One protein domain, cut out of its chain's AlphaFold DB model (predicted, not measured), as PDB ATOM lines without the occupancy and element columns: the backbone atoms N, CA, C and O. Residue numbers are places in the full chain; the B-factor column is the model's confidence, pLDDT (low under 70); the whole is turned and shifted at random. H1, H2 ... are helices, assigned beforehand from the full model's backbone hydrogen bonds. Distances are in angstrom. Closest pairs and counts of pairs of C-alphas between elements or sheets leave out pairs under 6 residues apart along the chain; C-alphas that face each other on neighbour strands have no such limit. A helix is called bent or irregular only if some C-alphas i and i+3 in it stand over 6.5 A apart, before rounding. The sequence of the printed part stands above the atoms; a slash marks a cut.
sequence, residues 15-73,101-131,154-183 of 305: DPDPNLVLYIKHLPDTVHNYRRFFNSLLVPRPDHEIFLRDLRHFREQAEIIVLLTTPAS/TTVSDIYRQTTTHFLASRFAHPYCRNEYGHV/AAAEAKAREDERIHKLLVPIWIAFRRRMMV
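What this domain is: This is residues 15 to 73, 101 to 131 and 154 to 183 of the 305 residues of an uncharacterized protein of Phialophora attinorum (UniProt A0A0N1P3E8). Look for a flat slab of crossed helices, with the long, bent helix H7 running along one broad side: its first arm crosses H5, and its second arm passes close to H4 and H1. H1, H4 and H5 follow one another in loose contact behind it, H3 reaches away from them to H2, which crosses it, and H6 is close to the first arm. The 120 printed residues hold seven named helices, H1 to H7 in chain order, and no named strand; the class is all helix. The whole is compact, with a radius of gyration of the C-alphas of 15.0 A and spans of 46 by 40 by 19 A.

How they stand to each other: Start at H7, residues 154 to 181, assigned as one helix by its hydrogen bonds but bent, with C-alphas 169 and 172 6.7 A apart; its arms H7a, residues 154 to 169, and H7b, residues 172 to 181, stand at a steep tilt of 50 degrees. With residues 163 to 167 alone, H7a touches H5, residues 103 to 116, about perpendicular at 76 degrees; the closest C-alphas, Thr 111 and His 167, are 6.3 A apart. H5 only just touches H4, residues 62 to 69, with 3 pairs of C-alphas within 8 A, the closest Leu 67 and Ile 106 at 6.6 A. H4 only just touches H1, residues 18 to 26, also with 3 pairs, the closest Val 21 and Ile 65 at 6.8 A. H2, residues 31 to 40, touches H3, residues 45 to 59, about perpendicular at 78 degrees, the closest C-alphas being Val 31 and His 48 at 6.9 A. H6, residues 122 to 129, is close to but not clearly touching H7a, the closest C-alphas being Tyr 128 and Lys 159 at 7.2 A. Every O i to N i+4 pair is within hydrogen-bond range in H1, H4, H5, H7a and H7b, against 4 of 6 in H2, 9 of 11 in H3 and 1 of 4 in H6, where 1 of 5 O i to N i+3 pairs is.

Where its parts are: Find C-alpha 154 at (572.491, 297.992, 323.096); from there H7a runs 22.7 A to C-alpha 169, and H7b ends at C-alpha 181, (603.215, 276.775, 314.281). H1 begins at C-alpha 18, (602.214, 264.376, 321.404). H3 is 21.5 A long and H5 19.8 A. H2 and H3 are irregular: C-alphas 33 and 36 are 7.9 A apart, and C-alphas 46 and 49 7.2 A.

The domain as a whole: The C-alphas farthest apart, Asn 19 and Ala 154, are 46.4 A apart. Residues 74 to 100 and 132 to 153 are not printed; the C-alphas across these cuts are 11.2 A and 11.6 A apart. The links printed whole are tight. Mean pLDDT of the printed part is 75.7; 25 residues are under 70, among them 117 to 131.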
ATOM      1  N   ASP A  15     592.625 263.981 321.387       81.38
ATOM      2  CA  ASP A  15     593.917 264.280 321.966       81.38
ATOM      3  C   ASP A  15     594.921 264.676 320.869       81.38
ATOM      4  O   ASP A  15     595.090 263.959 319.878       81.38
ATOM      5  N   PRO A  16     595.594 265.831 321.021       81.88
ATOM      6  CA  PRO A  16     596.574 266.311 320.056       81.88
ATOM      7  C   PRO A  16     597.775 265.360 319.973       81.88
ATOM      8  O   PRO A  16     598.215 264.824 320.989       81.88
ATOM      9  N   ASP A  17     598.350 265.206 318.774       84.81
ATOM     10  CA  ASP A  17     599.576 264.424 318.564       84.81
ATOM     11  C   ASP A  17     600.682 264.890 319.537       84.81
ATOM     12  O   ASP A  17     601.067 266.066 319.498       84.81
ATOM     13  N   PRO A  18     601.212 264.006 320.410       87.81
ATOM     14  CA  PRO A  18     602.214 264.376 321.404       87.81
ATOM     15  C   PRO A  18     603.477 264.986 320.785       87.81
ATOM     16  O   PRO A  18     604.075 265.876 321.392       87.81
ATOM     17  N   ASN A  19     603.862 264.578 319.570       86.56
ATOM     18  CA  ASN A  19     605.021 265.144 318.877       86.56
ATOM     19  C   ASN A  19     604.777 266.597 318.471       86.56
ATOM     20  O   ASN A  19     605.657 267.446 318.613       86.56
ATOM     21  N   LEU A  20     603.558 266.908 318.030       83.50
ATOM     22  CA  LEU A  20     603.160 268.272 317.701       83.50
ATOM     23  C   LEU A  20     603.089 269.148 318.960       83.50
ATOM     24  O   LEU A  20     603.501 270.308 318.932       83.50
ATOM     25  N   VAL A  21     602.641 268.591 320.091       86.62
ATOM     26  CA  VAL A  21     602.688 269.283 321.390       86.62
ATOM     27  C   VAL A  21     604.127 269.601 321.800       86.62
ATOM     28  O   VAL A  21     604.409 270.726 322.221       86.62
ATOM     29  N   LEU A  22     605.040 268.635 321.675       87.50
ATOM     30  CA  LEU A  22     606.464 268.829 321.962       87.50
ATOM     31  C   LEU A  22     607.073 269.897 321.050       87.50
ATOM     32  O   LEU A  22     607.729 270.816 321.543       87.50
ATOM     33  N   TYR A  23     606.779 269.841 319.751       86.62
ATOM     34  CA  TYR A  23     607.213 270.845 318.787       86.62
ATOM     35  C   TYR A  23     606.764 272.260 319.183       86.62
ATOM     36  O   TYR A  23     607.578 273.180 319.272       86.62
ATOM     37  N   ILE A  24     605.474 272.435 319.497       85.06
ATOM     38  CA  ILE A  24     604.906 273.730 319.903       85.06
ATOM     39  C   ILE A  24     605.596 274.265 321.166       85.06
ATOM     40  O   ILE A  24     605.886 275.461 321.247       85.06
ATOM     41  N   LYS A  25     605.887 273.403 322.146       85.81
ATOM     42  CA  LYS A  25     606.579 273.795 323.387       85.81
ATOM     43  C   LYS A  25     608.005 274.274 323.121       85.81
ATOM     44  O   LYS A  25     608.438 275.272 323.704       85.81
ATOM     45  N   HIS A  26     608.709 273.609 322.212       86.88
ATOM     46  CA  HIS A  26     610.127 273.836 321.947       86.88
ATOM     47  C   HIS A  26     610.429 274.797 320.794       86.88
ATOM     48  O   HIS A  26     611.597 275.004 320.460       86.88
ATOM     49  N   LEU A  27     609.409 275.445 320.227       85.06
ATOM     50  CA  LEU A  27     609.603 276.447 319.187       85.06
ATOM     51  C   LEU A  27     610.548 277.568 319.669       85.06
ATOM     52  O   LEU A  27     610.311 278.149 320.741       85.06
ATOM     53  N   PRO A  28     611.592 277.913 318.891       83.38
ATOM     54  CA  PRO A  28     612.521 278.972 319.255       83.38
ATOM     55  C   PRO A  28     611.847 280.346 319.137       83.38
ATOM     56  O   PRO A  28     611.674 280.909 318.048       83.38
ATOM     57  N   ASP A  29     611.498 280.910 320.290       84.56
ATOM     58  CA  ASP A  29     610.949 282.259 320.408       84.56
ATOM     59  C   ASP A  29     612.064 283.295 320.320       84.56
ATOM     60  O   ASP A  29     612.581 283.759 321.330       84.56
ATOM     61  N   THR A  30     612.465 283.649 319.102       87.00
ATOM     62  CA  THR A  30     613.447 284.720 318.893       87.00
ATOM     63  C   THR A  30     612.765 286.006 318.449       87.00
ATOM     64  O   THR A  30     611.807 285.992 317.672       87.00
ATOM     65  N   VAL A  31     613.304 287.154 318.870       85.94
ATOM     66  CA  VAL A  31     612.809 288.474 318.442       85.94
ATOM     67  C   VAL A  31     612.783 288.593 316.912       85.94
ATOM     68  O   VAL A  31     611.870 289.191 316.340       85.94
ATOM     69  N   HIS A  32     613.755 287.975 316.233       84.69
ATOM     70  CA  HIS A  32     613.837 287.956 314.775       84.69
ATOM     71  C   HIS A  32     612.591 287.330 314.135       84.69
ATOM     72  O   HIS A  32     612.006 287.921 313.222       84.69
ATOM     73  N   ASN A  33     612.130 286.197 314.673       78.81
ATOM     74  CA  ASN A  33     610.949 285.495 314.178       78.81
ATOM     75  C   ASN A  33     609.703 286.386 314.267       78.81
ATOM     76  O   ASN A  33     608.899 286.425 313.333       78.81
ATOM     77  N   TYR A  34     609.571 287.182 315.328       80.62
ATOM     78  CA  TYR A  34     608.379 287.996 315.588       80.62
ATOM     79  C   TYR A  34     608.505 289.473 315.195       80.62
ATOM     80  O   TYR A  34     607.552 290.232 315.363       80.62
ATOM     81  N   ARG A  35     609.614 289.889 314.570       82.75
ATOM     82  CA  ARG A  35     609.892 291.298 314.228       82.75
ATOM     83  C   ARG A  35     608.766 291.992 313.459       82.75
ATOM     84  O   ARG A  35     608.449 293.147 313.735       82.75
ATOM     85  N   ARG A  36     608.135 291.292 312.508       76.06
ATOM     86  CA  ARG A  36     606.988 291.837 311.760       76.06
ATOM     87  C   ARG A  36     605.779 292.093 312.663       76.06
ATOM     88  O   ARG A  36     605.100 293.093 312.469       76.06
ATOM     89  N   PHE A  37     605.533 291.234 313.648       77.19
ATOM     90  CA  PHE A  37     604.429 291.399 314.592       77.19
ATOM     91  C   PHE A  37     604.691 292.529 315.577       77.19
ATOM     92  O   PHE A  37     603.795 293.334 315.787       77.19
ATOM     93  N   PHE A  38     605.912 292.659 316.103       79.12
ATOM     94  CA  PHE A  38     606.261 293.776 316.986       79.12
ATOM     95  C   PHE A  38     606.040 295.134 316.327       79.12
ATOM     96  O   PHE A  38     605.466 296.026 316.944       79.12
ATOM     97  N   ASN A  39     606.419 295.262 315.053       76.50
ATOM     98  CA  ASN A  39     606.190 296.487 314.292       76.50
ATOM     99  C   ASN A  39     604.693 296.749 314.058       76.50
ATOM    100  O   ASN A  39     604.255 297.888 314.172       76.50
ATOM    101  N   SER A  40     603.906 295.714 313.753       73.81
ATOM    102  CA  SER A  40     602.460 295.851 313.516       73.81
ATOM    103  C   SER A  40     601.659 296.122 314.790       73.81
ATOM    104  O   SER A  40     600.674 296.851 314.755       73.81
ATOM    105  N   LEU A  41     602.071 295.529 315.910       71.44
ATOM    106  CA  LEU A  41     601.437 295.674 317.221       71.44
ATOM    107  C   LEU A  41     601.990 296.866 318.014       71.44
ATOM    108  O   LEU A  41     601.527 297.114 319.124       71.44
ATOM    109  N   LEU A  42     602.964 297.590 317.447       81.38
ATOM    110  CA  LEU A  42     603.642 298.732 318.065       81.38
ATOM    111  C   LEU A  42     604.214 298.408 319.456       81.38
ATOM    112  O   LEU A  42     604.236 299.266 320.335       81.38
ATOM    113  N   VAL A  43     604.686 297.173 319.657       76.00
ATOM    114  CA  VAL A  43     605.265 296.746 320.938       76.00
ATOM    115  C   VAL A  43     606.638 297.411 321.107       76.00
ATOM    116  O   VAL A  43     607.513 297.208 320.249       76.00
ATOM    117  N   PRO A  44     606.867 298.188 322.184       83.81
ATOM    118  CA  PRO A  44     608.164 298.797 322.456       83.81
ATOM    119  C   PRO A  44     609.269 297.744 322.570       83.81
ATOM    120  O   PRO A  44     609.057 296.673 323.128       83.81
ATOM    121  N   ARG A  45     610.477 298.058 322.081       87.75
ATOM    122  CA  ARG A  45     611.655 297.171 322.188       87.75
ATOM    123  C   ARG A  45     611.931 296.614 323.593       87.75
ATOM    124  O   ARG A  45     612.196 295.417 323.662       87.75
ATOM    125  N   PRO A  46     611.870 297.399 324.692       90.44
ATOM    126  CA  PRO A  46     612.108 296.843 326.029       90.44
ATOM    127  C   PRO A  46     611.083 295.770 326.428       90.44
ATOM    128  O   PRO A  46     611.381 294.923 327.265       90.44
ATOM    129  N   ASP A  47     609.913 295.751 325.785       87.75
ATOM    130  CA  ASP A  47     608.821 294.835 326.108       87.75
ATOM    131  C   ASP A  47     608.823 293.572 325.228       87.75
ATOM    132  O   ASP A  47     607.949 292.715 325.378       87.75
ATOM    133  N   HIS A  48     609.783 293.417 324.303       87.38
ATOM    134  CA  HIS A  48     609.830 292.263 323.388       87.38
ATOM    135  C   HIS A  48     610.029 290.945 324.138       87.38
ATOM    136  O   HIS A  48     609.300 289.994 323.879       87.38
ATOM    137  N   GLU A  49     610.948 290.896 325.104       88.25
ATOM    138  CA  GLU A  49     611.199 289.692 325.915       88.25
ATOM    139  C   GLU A  49     609.982 289.303 326.760       88.25
ATOM    140  O   GLU A  49     609.603 288.133 326.833       88.25
ATOM    141  N   ILE A  50     609.315 290.300 327.350       86.25
ATOM    142  CA  ILE A  50     608.082 290.096 328.118       86.25
ATOM    143  C   ILE A  50     607.002 289.523 327.200       86.25
ATOM    144  O   ILE A  50     606.371 288.526 327.544       86.25
ATOM    145  N   PHE A  51     606.835 290.100 326.008       83.06
ATOM    146  CA  PHE A  51     605.889 289.603 325.019       83.06
ATOM    147  C   PHE A  51     606.189 288.159 324.604       83.06
ATOM    148  O   PHE A  51     605.257 287.368 324.519       83.06
ATOM    149  N   LEU A  52     607.454 287.800 324.355       85.19
ATOM    150  CA  LEU A  52     607.837 286.442 323.953       85.19
ATOM    151  C   LEU A  52     607.594 285.427 325.069       85.19
ATOM    152  O   LEU A  52     607.004 284.375 324.821       85.19
ATOM    153  N   ARG A  53     607.998 285.753 326.303       86.69
ATOM    154  CA  ARG A  53     607.738 284.909 327.474       86.69
ATOM    155  C   ARG A  53     606.255 284.667 327.618       86.69
ATOM    156  O   ARG A  53     605.813 283.537 327.800       86.69
ATOM    157  N   ASP A  54     605.484 285.735 327.569       83.12
ATOM    158  CA  ASP A  54     604.063 285.619 327.735       83.12
ATOM    159  C   ASP A  54     603.531 284.775 326.511       83.12
ATOM    160  O   ASP A  54     602.777 283.819 326.702       83.12
ATOM    161  N   LEU A  55     603.955 285.022 325.260       82.94
ATOM    162  CA  LEU A  55     603.444 284.334 324.058       82.94
ATOM    163  C   LEU A  55     603.631 282.816 324.156       82.94
ATOM    164  O   LEU A  55     602.760 282.052 323.735       82.94
ATOM    165  N   ARG A  56     604.735 282.394 324.776       85.94
ATOM    166  CA  ARG A  56     604.988 281.006 325.151       85.94
ATOM    167  C   ARG A  56     603.912 280.443 326.083       85.94
ATOM    168  O   ARG A  56     603.333 279.407 325.779       85.94
ATOM    169  N   HIS A  57     603.571 281.149 327.160       85.62
ATOM    170  CA  HIS A  57     602.494 280.722 328.063       85.62
ATOM    171  C   HIS A  57     601.150 280.615 327.340       85.62
ATOM    172  O   HIS A  57     600.353 279.735 327.646       85.62
ATOM    173  N   PHE A  58     600.883 281.509 326.384       82.94
ATOM    174  CA  PHE A  58     599.651 281.464 325.606       82.94
ATOM    175  C   PHE A  58     599.570 280.220 324.713       82.94
ATOM    176  O   PHE A  58     598.549 279.539 324.714       82.94
ATOM    177  N   ARG A  59     600.634 279.895 323.967       84.12
ATOM    178  CA  ARG A  59     600.637 278.710 323.087       84.12
ATOM    179  C   ARG A  59     600.616 277.384 323.847       84.12
ATOM    180  O   ARG A  59     600.217 276.382 323.272       84.12
ATOM    181  N   GLU A  60     601.067 277.374 325.099       85.81
ATOM    182  CA  GLU A  60     601.100 276.182 325.954       85.81
ATOM    183  C   GLU A  60     599.733 275.851 326.573       85.81
ATOM    184  O   GLU A  60     599.577 274.794 327.186       85.81
ATOM    185  N   GLN A  61     598.729 276.717 326.401       84.62
ATOM    186  CA  GLN A  61     597.356 276.445 326.822       84.62
ATOM    187  C   GLN A  61     596.782 275.264 326.033       84.62
ATOM    188  O   GLN A  61     596.863 275.232 324.803       84.62
ATOM    189  N   ALA A  62     596.167 274.308 326.732       82.12
ATOM    190  CA  ALA A  62     595.635 273.086 326.129       82.12
ATOM    191  C   ALA A  62     594.619 273.390 325.018       82.12
ATOM    192  O   ALA A  62     594.645 272.767 323.961       82.12
ATOM    193  N   GLU A  63     593.780 274.407 325.211       79.44
ATOM    194  CA  GLU A  63     592.776 274.831 324.234       79.44
ATOM    195  C   GLU A  63     593.416 275.383 322.955       79.44
ATOM    196  O   GLU A  63     592.906 275.181 321.852       79.44
ATOM    197  N   ILE A  64     594.551 276.074 323.094       81.06
ATOM    198  CA  ILE A  64     595.307 276.615 321.963       81.06
ATOM    199  C   ILE A  64     596.023 275.497 321.222       81.06
ATOM    200  O   ILE A  64     596.017 275.495 319.994       81.06
ATOM    201  N   ILE A  65     596.587 274.531 321.944       82.06
ATOM    202  CA  ILE A  65     597.201 273.347 321.346       82.06
ATOM    203  C   ILE A  65     596.159 272.595 320.516       82.06
ATOM    204  O   ILE A  65     596.394 272.393 319.331       82.06
ATOM    205  N   VAL A  66     594.987 272.286 321.081       81.31
ATOM    206  CA  VAL A  66     593.898 271.613 320.351       81.31
ATOM    207  C   VAL A  66     593.483 272.411 319.114       81.31
ATOM    208  O   VAL A  66     593.356 271.840 318.032       81.31
ATOM    209  N   LEU A  67     593.331 273.739 319.217       76.38
ATOM    210  CA  LEU A  67     593.050 274.579 318.046       76.38
ATOM    211  C   LEU A  67     594.141 274.448 316.974       76.38
ATOM    212  O   LEU A  67     593.840 274.388 315.781       76.38
ATOM    213  N   LEU A  68     595.406 274.492 317.389       76.94
ATOM    214  CA  LEU A  68     596.539 274.453 316.475       76.94
ATOM    215  C   LEU A  68     596.675 273.081 315.825       76.94
ATOM    216  O   LEU A  68     597.041 273.039 314.659       76.94
ATOM    217  N   THR A  69     596.362 271.991 316.524       77.00
ATOM    218  CA  THR A  69     596.497 270.621 316.015       77.00
ATOM    219  C   THR A  69     595.288 270.155 315.215       77.00
ATOM    220  O   THR A  69     595.436 269.297 314.348       77.00
ATOM    221  N   THR A  70     594.100 270.715 315.463       75.69
ATOM    222  CA  THR A  70     592.893 270.349 314.714       75.69
ATOM    223  C   THR A  70     593.101 270.731 313.247       75.69
ATOM    224  O   THR A  70     593.294 271.921 312.956       75.69
ATOM    225  N   PRO A  71     593.084 269.777 312.293       68.88
ATOM    226  CA  PRO A  71     593.193 270.116 310.882       68.88
ATOM    227  C   PRO A  71     592.092 271.121 310.565       68.88
ATOM    228  O   PRO A  71     590.979 271.010 311.080       68.88
ATOM    229  N   ALA A  72     592.397 272.150 309.770       63.59
ATOM    230  CA  ALA A  72     591.323 272.937 309.188       63.59
ATOM    231  C   ALA A  72     590.510 271.931 308.379       63.59
ATOM    232  O   ALA A  72     590.975 271.463 307.344       63.59
ATOM    233  N   SER A  73     589.377 271.487 308.916       61.16
ATOM    234  CA  SER A  73     588.419 270.702 308.172       61.16
ATOM    235  C   SER A  73     587.967 271.642 307.075       61.16
ATOM    236  O   SER A  73     587.139 272.524 307.301       61.16
ATOM    237  N   THR A 101     582.014 273.909 318.050       66.81
ATOM    238  CA  THR A 101     581.804 272.922 316.980       66.81
ATOM    239  C   THR A 101     582.339 273.391 315.632       66.81
ATOM    240  O   THR A 101     582.536 272.576 314.733       66.81
ATOM    241  N   THR A 102     582.598 274.694 315.470       76.94
ATOM    242  CA  THR A 102     583.112 275.267 314.222       76.94
ATOM    243  C   THR A 102     584.483 275.908 314.411       76.94
ATOM    244  O   THR A 102     584.767 276.523 315.437       76.94
ATOM    245  N   VAL A 103     585.329 275.855 313.377       68.44
ATOM    246  CA  VAL A 103     586.647 276.525 313.357       68.44
ATOM    247  C   VAL A 103     586.529 278.028 313.664       68.44
ATOM    248  O   VAL A 103     587.386 278.601 314.337       68.44
ATOM    249  N   SER A 104     585.444 278.668 313.212       73.81
ATOM    250  CA  SER A 104     585.127 280.066 313.530       73.81
ATOM    251  C   SER A 104     584.950 280.283 315.036       73.81
ATOM    252  O   SER A 104     585.497 281.242 315.584       73.81
ATOM    253  N   ASP A 105     584.225 279.392 315.715       76.00
ATOM    254  CA  ASP A 105     584.004 279.480 317.161       76.00
ATOM    255  C   ASP A 105     585.301 279.278 317.936       76.00
ATOM    256  O   ASP A 105     585.566 280.027 318.877       76.00
ATOM    257  N   ILE A 106     586.159 278.358 317.483       71.62
ATOM    258  CA  ILE A 106     587.472 278.156 318.099       71.62
ATOM    259  C   ILE A 106     588.323 279.430 317.955       71.62
ATOM    260  O   ILE A 106     588.839 279.939 318.946       71.62
ATOM    261  N   TYR A 107     588.396 280.043 316.765       72.25
ATOM    262  CA  TYR A 107     589.122 281.310 316.600       72.25
ATOM    263  C   TYR A 107     588.521 282.465 317.418       72.25
ATOM    264  O   TYR A 107     589.267 283.320 317.911       72.25
ATOM    265  N   ARG A 108     587.191 282.533 317.570       75.31
ATOM    266  CA  ARG A 108     586.522 283.524 318.435       75.31
ATOM    267  C   ARG A 108     586.877 283.305 319.901       75.31
ATOM    268  O   ARG A 108     587.205 284.270 320.595       75.31
ATOM    269  N   GLN A 109     586.877 282.059 320.358       78.25
ATOM    270  CA  GLN A 109     587.276 281.701 321.712       78.25
ATOM    271  C   GLN A 109     588.744 282.066 321.956       78.25
ATOM    272  O   GLN A 109     589.039 282.805 322.892       78.25
ATOM    273  N   THR A 110     589.655 281.670 321.070       73.25
ATOM    274  CA  THR A 110     591.081 282.025 321.120       73.25
ATOM    275  C   THR A 110     591.315 283.530 321.116       73.25
ATOM    276  O   THR A 110     592.115 284.034 321.899       73.25
ATOM    277  N   THR A 111     590.569 284.268 320.294       75.50
ATOM    278  CA  THR A 111     590.599 285.736 320.295       75.50
ATOM    279  C   THR A 111     590.161 286.287 321.649       75.50
ATOM    280  O   THR A 111     590.829 287.153 322.203       75.50
ATOM    281  N   THR A 112     589.091 285.745 322.229       77.44
ATOM    282  CA  THR A 112     588.592 286.153 323.550       77.44
ATOM    283  C   THR A 112     589.620 285.870 324.646       77.44
ATOM    284  O   THR A 112     589.874 286.735 325.480       77.44
ATOM    285  N   HIS A 113     590.264 284.699 324.628       74.88
ATOM    286  CA  HIS A 113     591.337 284.356 325.567       74.88
ATOM    287  C   HIS A 113     592.558 285.262 325.394       74.88
ATOM    288  O   HIS A 113     593.113 285.729 326.385       74.88
ATOM    289  N   PHE A 114     592.943 285.571 324.155       75.44
ATOM    290  CA  PHE A 114     594.024 286.509 323.870       75.44
ATOM    291  C   PHE A 114     593.712 287.917 324.388       75.44
ATOM    292  O   PHE A 114     594.563 288.535 325.022       75.44
ATOM    293  N   LEU A 115     592.477 288.393 324.187       73.38
ATOM    294  CA  LEU A 115     592.001 289.696 324.663       73.38
ATOM    295  C   LEU A 115     591.904 289.780 326.190       73.38
ATOM    296  O   LEU A 115     592.263 290.794 326.794       73.38
ATOM    297  N   ALA A 116     591.448 288.699 326.820       70.94
ATOM    298  CA  ALA A 116     591.425 288.565 328.270       70.94
ATOM    299  C   ALA A 116     592.843 288.469 328.848       70.94
ATOM    300  O   ALA A 116     593.104 288.952 329.952       70.94
ATOM    301  N   SER A 117     593.773 287.889 328.096       67.19
ATOM    302  CA  SER A 117     595.156 287.746 328.512       67.19
ATOM    303  C   SER A 117     595.902 289.081 328.541       67.19
ATOM    304  O   SER A 117     595.528 290.066 327.904       67.19
ATOM    305  N   ARG A 118     596.991 289.114 329.314       65.56
ATOM    306  CA  ARG A 118     597.864 290.283 329.488       65.56
ATOM    307  C   ARG A 118     598.524 290.743 328.179       65.56
ATOM    308  O   ARG A 118     598.956 291.888 328.131       65.56
ATOM    309  N   PHE A 119     598.528 289.899 327.139       61.25
ATOM    310  CA  PHE A 119     599.008 290.203 325.778       61.25
ATOM    311  C   PHE A 119     598.279 291.314 325.077       61.25
ATOM    312  O   PHE A 119     598.863 292.006 324.245       61.25
ATOM    313  N   ALA A 120     596.973 291.400 325.319       65.06
ATOM    314  CA  ALA A 120     596.158 292.367 324.639       65.06
ATOM    315  C   ALA A 120     596.658 293.731 325.077       65.06
ATOM    316  O   ALA A 120     596.490 294.115 326.239       65.06
ATOM    317  N   HIS A 121     597.324 294.418 324.141       58.28
ATOM    318  CA  HIS A 121     597.855 295.752 324.356       58.28
ATOM    319  C   HIS A 121     596.790 296.565 325.094       58.28
ATOM    320  O   HIS A 121     595.605 296.426 324.772       58.28
ATOM    321  N   PRO A 122     597.147 297.458 326.025       58.69
ATOM    322  CA  PRO A 122     596.189 298.395 326.594       58.69
ATOM    323  C   PRO A 122     595.305 299.094 325.545       58.69
ATOM    324  O   PRO A 122     594.197 299.471 325.870       58.69
ATOM    325  N   TYR A 123     595.709 299.186 324.269       50.03
ATOM    326  CA  TYR A 123     594.863 299.703 323.183       50.03
ATOM    327  C   TYR A 123     593.779 298.708 322.750       50.03
ATOM    328  O   TYR A 123     592.654 299.114 322.493       50.03
ATOM    329  N   CYS A 124     594.074 297.407 322.758       54.97
ATOM    330  CA  CYS A 124     593.088 296.345 322.578       54.97
ATOM    331  C   CYS A 124     592.164 296.183 323.794       54.97
ATOM    332  O   CYS A 124     591.102 295.602 323.644       54.97
ATOM    333  N   ARG A 125     592.549 296.650 324.991       57.00
ATOM    334  CA  ARG A 125     591.733 296.566 326.224       57.00
ATOM    335  C   ARG A 125     590.956 297.846 326.540       57.00
ATOM    336  O   ARG A 125     589.863 297.774 327.095       57.00
ATOM    337  N   ASN A 126     591.508 299.008 326.203       49.91
ATOM    338  CA  ASN A 126     590.926 300.300 326.555       49.91
ATOM    339  C   ASN A 126     589.788 300.704 325.613       49.91
ATOM    340  O   ASN A 126     588.912 301.433 326.060       49.91
ATOM    341  N   GLU A 127     589.722 300.225 324.365       51.56
ATOM    342  CA  GLU A 127     588.528 300.470 323.531       51.56
ATOM    343  C   GLU A 127     587.307 299.663 324.022       51.56
ATOM    344  O   GLU A 127     586.220 300.235 324.119       51.56
ATOM    345  N   TYR A 128     587.519 298.442 324.535       46.41
ATOM    346  CA  TYR A 128     586.461 297.571 325.083       46.41
ATOM    347  C   TYR A 128     585.695 298.152 326.273       46.41
ATOM    348  O   TYR A 128     584.537 297.803 326.513       46.41
ATOM    349  N   GLY A 129     586.357 298.980 327.081       47.62
ATOM    350  CA  GLY A 129     585.764 299.596 328.270       47.62
ATOM    351  C   GLY A 129     585.355 301.051 328.063       47.62
ATOM    352  O   GLY A 129     584.506 301.566 328.791       47.62
ATOM    353  N   HIS A 130     585.943 301.717 327.069       47.69
ATOM    354  CA  HIS A 130     585.757 303.138 326.815       47.69
ATOM    355  C   HIS A 130     584.968 303.352 325.522       47.69
ATOM    356  O   HIS A 130     585.305 304.202 324.697       47.69
ATOM    357  N   VAL A 131     583.832 302.657 325.382       50.16
ATOM    358  CA  VAL A 131     582.730 303.201 324.584       50.16
ATOM    359  C   VAL A 131     582.473 304.586 325.160       50.16
ATOM    360  O   VAL A 131     582.013 304.725 326.287       50.16
ATOM    361  N   ALA A 154     571.649 297.154 323.951       81.94
ATOM    362  CA  ALA A 154     572.491 297.992 323.096       81.94
ATOM    363  C   ALA A 154     573.986 297.895 323.455       81.94
ATOM    364  O   ALA A 154     574.839 297.915 322.567       81.94
ATOM    365  N   ALA A 155     574.318 297.777 324.745       79.12
ATOM    366  CA  ALA A 155     575.696 297.577 325.191       79.12
ATOM    367  C   ALA A 155     576.230 296.189 324.796       79.12
ATOM    368  O   ALA A 155     577.371 296.078 324.349       79.12
ATOM    369  N   ALA A 156     575.406 295.142 324.906       82.88
ATOM    370  CA  ALA A 156     575.763 293.790 324.486       82.88
ATOM    371  C   ALA A 156     575.990 293.704 322.967       82.88
ATOM    372  O   ALA A 156     576.973 293.116 322.521       82.88
ATOM    373  N   GLU A 157     575.137 294.351 322.170       85.31
ATOM    374  CA  GLU A 157     575.286 294.412 320.713       85.31
ATOM    375  C   GLU A 157     576.534 295.207 320.294       85.31
ATOM    376  O   GLU A 157     577.259 294.800 319.383       85.31
ATOM    377  N   ALA A 158     576.824 296.326 320.967       76.88
ATOM    378  CA  ALA A 158     578.045 297.097 320.729       76.88
ATOM    379  C   ALA A 158     579.301 296.265 321.020       76.88
ATOM    380  O   ALA A 158     580.212 296.231 320.190       76.88
ATOM    381  N   LYS A 159     579.304 295.530 322.139       79.69
ATOM    382  CA  LYS A 159     580.383 294.605 322.496       79.69
ATOM    383  C   LYS A 159     580.562 293.511 321.439       79.69
ATOM    384  O   LYS A 159     581.678 293.284 320.992       79.69
ATOM    385  N   ALA A 160     579.475 292.901 320.968       80.00
ATOM    386  CA  ALA A 160     579.537 291.859 319.943       80.00
ATOM    387  C   ALA A 160     580.119 292.365 318.606       80.00
ATOM    388  O   ALA A 160     580.867 291.646 317.941       80.00
ATOM    389  N   ARG A 161     579.818 293.613 318.211       79.69
ATOM    390  CA  ARG A 161     580.414 294.236 317.013       79.69
ATOM    391  C   ARG A 161     581.907 294.507 317.176       79.69
ATOM    392  O   ARG A 161     582.660 294.377 316.210       79.69
ATOM    393  N   GLU A 162     582.328 294.916 318.365       74.19
ATOM    394  CA  GLU A 162     583.740 295.125 318.682       74.19
ATOM    395  C   GLU A 162     584.508 293.799 318.692       74.19
ATOM    396  O   GLU A 162     585.524 293.694 318.000       74.19
ATOM    397  N   ASP A 163     583.956 292.766 319.340       75.44
ATOM    398  CA  ASP A 163     584.459 291.387 319.296       75.44
ATOM    399  C   ASP A 163     584.662 290.927 317.842       75.44
ATOM    400  O   ASP A 163     585.718 290.409 317.481       75.44
ATOM    401  N   GLU A 164     583.677 291.164 316.969       76.31
ATOM    402  CA  GLU A 164     583.761 290.793 315.555       76.31
ATOM    403  C   GLU A 164     584.827 291.596 314.791       76.31
ATOM    404  O   GLU A 164     585.559 291.039 313.966       76.31
ATOM    405  N   ARG A 165     584.948 292.903 315.050       75.31
ATOM    406  CA  ARG A 165     585.966 293.753 314.416       75.31
ATOM    407  C   ARG A 165     587.372 293.304 314.801       75.31
ATOM    408  O   ARG A 165     588.249 293.233 313.939       75.31
ATOM    409  N   ILE A 166     587.582 293.004 316.076       73.31
ATOM    410  CA  ILE A 166     588.879 292.580 316.595       73.31
ATOM    411  C   ILE A 166     589.204 291.172 316.120       73.31
ATOM    412  O   ILE A 166     590.324 290.930 315.681       73.31
ATOM    413  N   HIS A 167     588.220 290.276 316.080       75.25
ATOM    414  CA  HIS A 167     588.369 288.980 315.436       75.25
ATOM    415  C   HIS A 167     588.824 289.131 313.977       75.25
ATOM    416  O   HIS A 167     589.844 288.564 313.601       75.25
ATOM    417  N   LYS A 168     588.167 289.973 313.167       73.00
ATOM    418  CA  LYS A 168     588.587 290.231 311.773       73.00
ATOM    419  C   LYS A 168     590.010 290.786 311.664       73.00
ATOM    420  O   LYS A 168     590.708 290.467 310.706       73.00
ATOM    421  N   LEU A 169     590.440 291.601 312.628       69.88
ATOM    422  CA  LEU A 169     591.796 292.153 312.672       69.88
ATOM    423  C   LEU A 169     592.840 291.097 313.062       69.88
ATOM    424  O   LEU A 169     593.933 291.066 312.499       69.88
ATOM    425  N   LEU A 170     592.503 290.240 314.025       72.31
ATOM    426  CA  LEU A 170     593.408 289.236 314.567       72.31
ATOM    427  C   LEU A 170     593.452 287.965 313.719       72.31
ATOM    428  O   LEU A 170     594.470 287.291 313.733       72.31
ATOM    429  N   VAL A 171     592.419 287.637 312.938       73.06
ATOM    430  CA  VAL A 171     592.395 286.434 312.085       73.06
ATOM    431  C   VAL A 171     593.604 286.357 311.139       73.06
ATOM    432  O   VAL A 171     594.264 285.322 311.141       73.06
ATOM    433  N   PRO A 172     593.991 287.403 310.383       70.44
ATOM    434  CA  PRO A 172     595.207 287.359 309.565       70.44
ATOM    435  C   PRO A 172     596.483 287.106 310.380       70.44
ATOM    436  O   PRO A 172     597.380 286.394 309.925       70.44
ATOM    437  N   ILE A 173     596.550 287.659 311.597       69.12
ATOM    438  CA  ILE A 173     597.659 287.441 312.533       69.12
ATOM    439  C   ILE A 173     597.659 285.982 312.996       69.12
ATOM    440  O   ILE A 173     598.703 285.341 312.935       69.12
ATOM    441  N   TRP A 174     596.499 285.431 313.361       71.69
ATOM    442  CA  TRP A 174     596.327 284.030 313.743       71.69
ATOM    443  C   TRP A 174     596.634 283.067 312.609       71.69
ATOM    444  O   TRP A 174     597.247 282.042 312.856       71.69
ATOM    445  N   ILE A 175     596.272 283.385 311.367       68.25
ATOM    446  CA  ILE A 175     596.610 282.565 310.200       68.25
ATOM    447  C   ILE A 175     598.125 282.553 309.995       68.25
ATOM    448  O   ILE A 175     598.709 281.491 309.799       68.25
ATOM    449  N   ALA A 176     598.780 283.715 310.058       68.75
ATOM    450  CA  ALA A 176     600.235 283.798 309.938       68.75
ATOM    451  C   ALA A 176     600.950 283.097 311.104       68.75
ATOM    452  O   ALA A 176     601.974 282.448 310.897       68.75
ATOM    453  N   PHE A 177     600.398 283.210 312.312       71.44
ATOM    454  CA  PHE A 177     600.870 282.512 313.500       71.44
ATOM    455  C   PHE A 177     600.715 281.000 313.329       71.44
ATOM    456  O   PHE A 177     601.698 280.275 313.383       71.44
ATOM    457  N   ARG A 178     599.516 280.525 312.986       71.62
ATOM    458  CA  ARG A 178     599.211 279.113 312.744       71.62
ATOM    459  C   ARG A 178     600.080 278.521 311.643       71.62
ATOM    460  O   ARG A 178     600.631 277.459 311.852       71.62
ATOM    461  N   ARG A 179     600.293 279.214 310.522       72.62
ATOM    462  CA  ARG A 179     601.194 278.750 309.446       72.62
ATOM    463  C   ARG A 179     602.646 278.570 309.884       72.62
ATOM    464  O   ARG A 179     603.369 277.828 309.246       72.62
ATOM    465  N   ARG A 180     603.084 279.280 310.923       70.06
ATOM    466  CA  ARG A 180     604.426 279.110 311.498       70.06
ATOM    467  C   ARG A 180     604.480 278.041 312.581       70.06
ATOM    468  O   ARG A 180     605.553 277.535 312.862       70.06
ATOM    469  N   MET A 181     603.342 277.756 313.203       68.19
ATOM    470  CA  MET A 181     603.215 276.775 314.281       68.19
ATOM    471  C   MET A 181     602.811 275.394 313.749       68.19
ATOM    472  O   MET A 181     603.050 274.394 314.412       68.19
ATOM    473  N   MET A 182     602.195 275.341 312.567       70.38
ATOM    474  CA  MET A 182     601.843 274.118 311.860       70.38
ATOM    475  C   MET A 182     602.915 273.816 310.834       70.38
ATOM    476  O   MET A 182     602.939 274.367 309.735       70.38
ATOM    477  N   VAL A 183     603.801 272.939 311.259       76.69
ATOM    478  CA  VAL A 183     604.815 272.308 310.435       76.69
ATOM    479  C   VAL A 183     604.145 271.319 309.500       76.69
ATOM    480  O   VAL A 183     603.122 270.721 309.848       76.69
TER     481      VAL A 183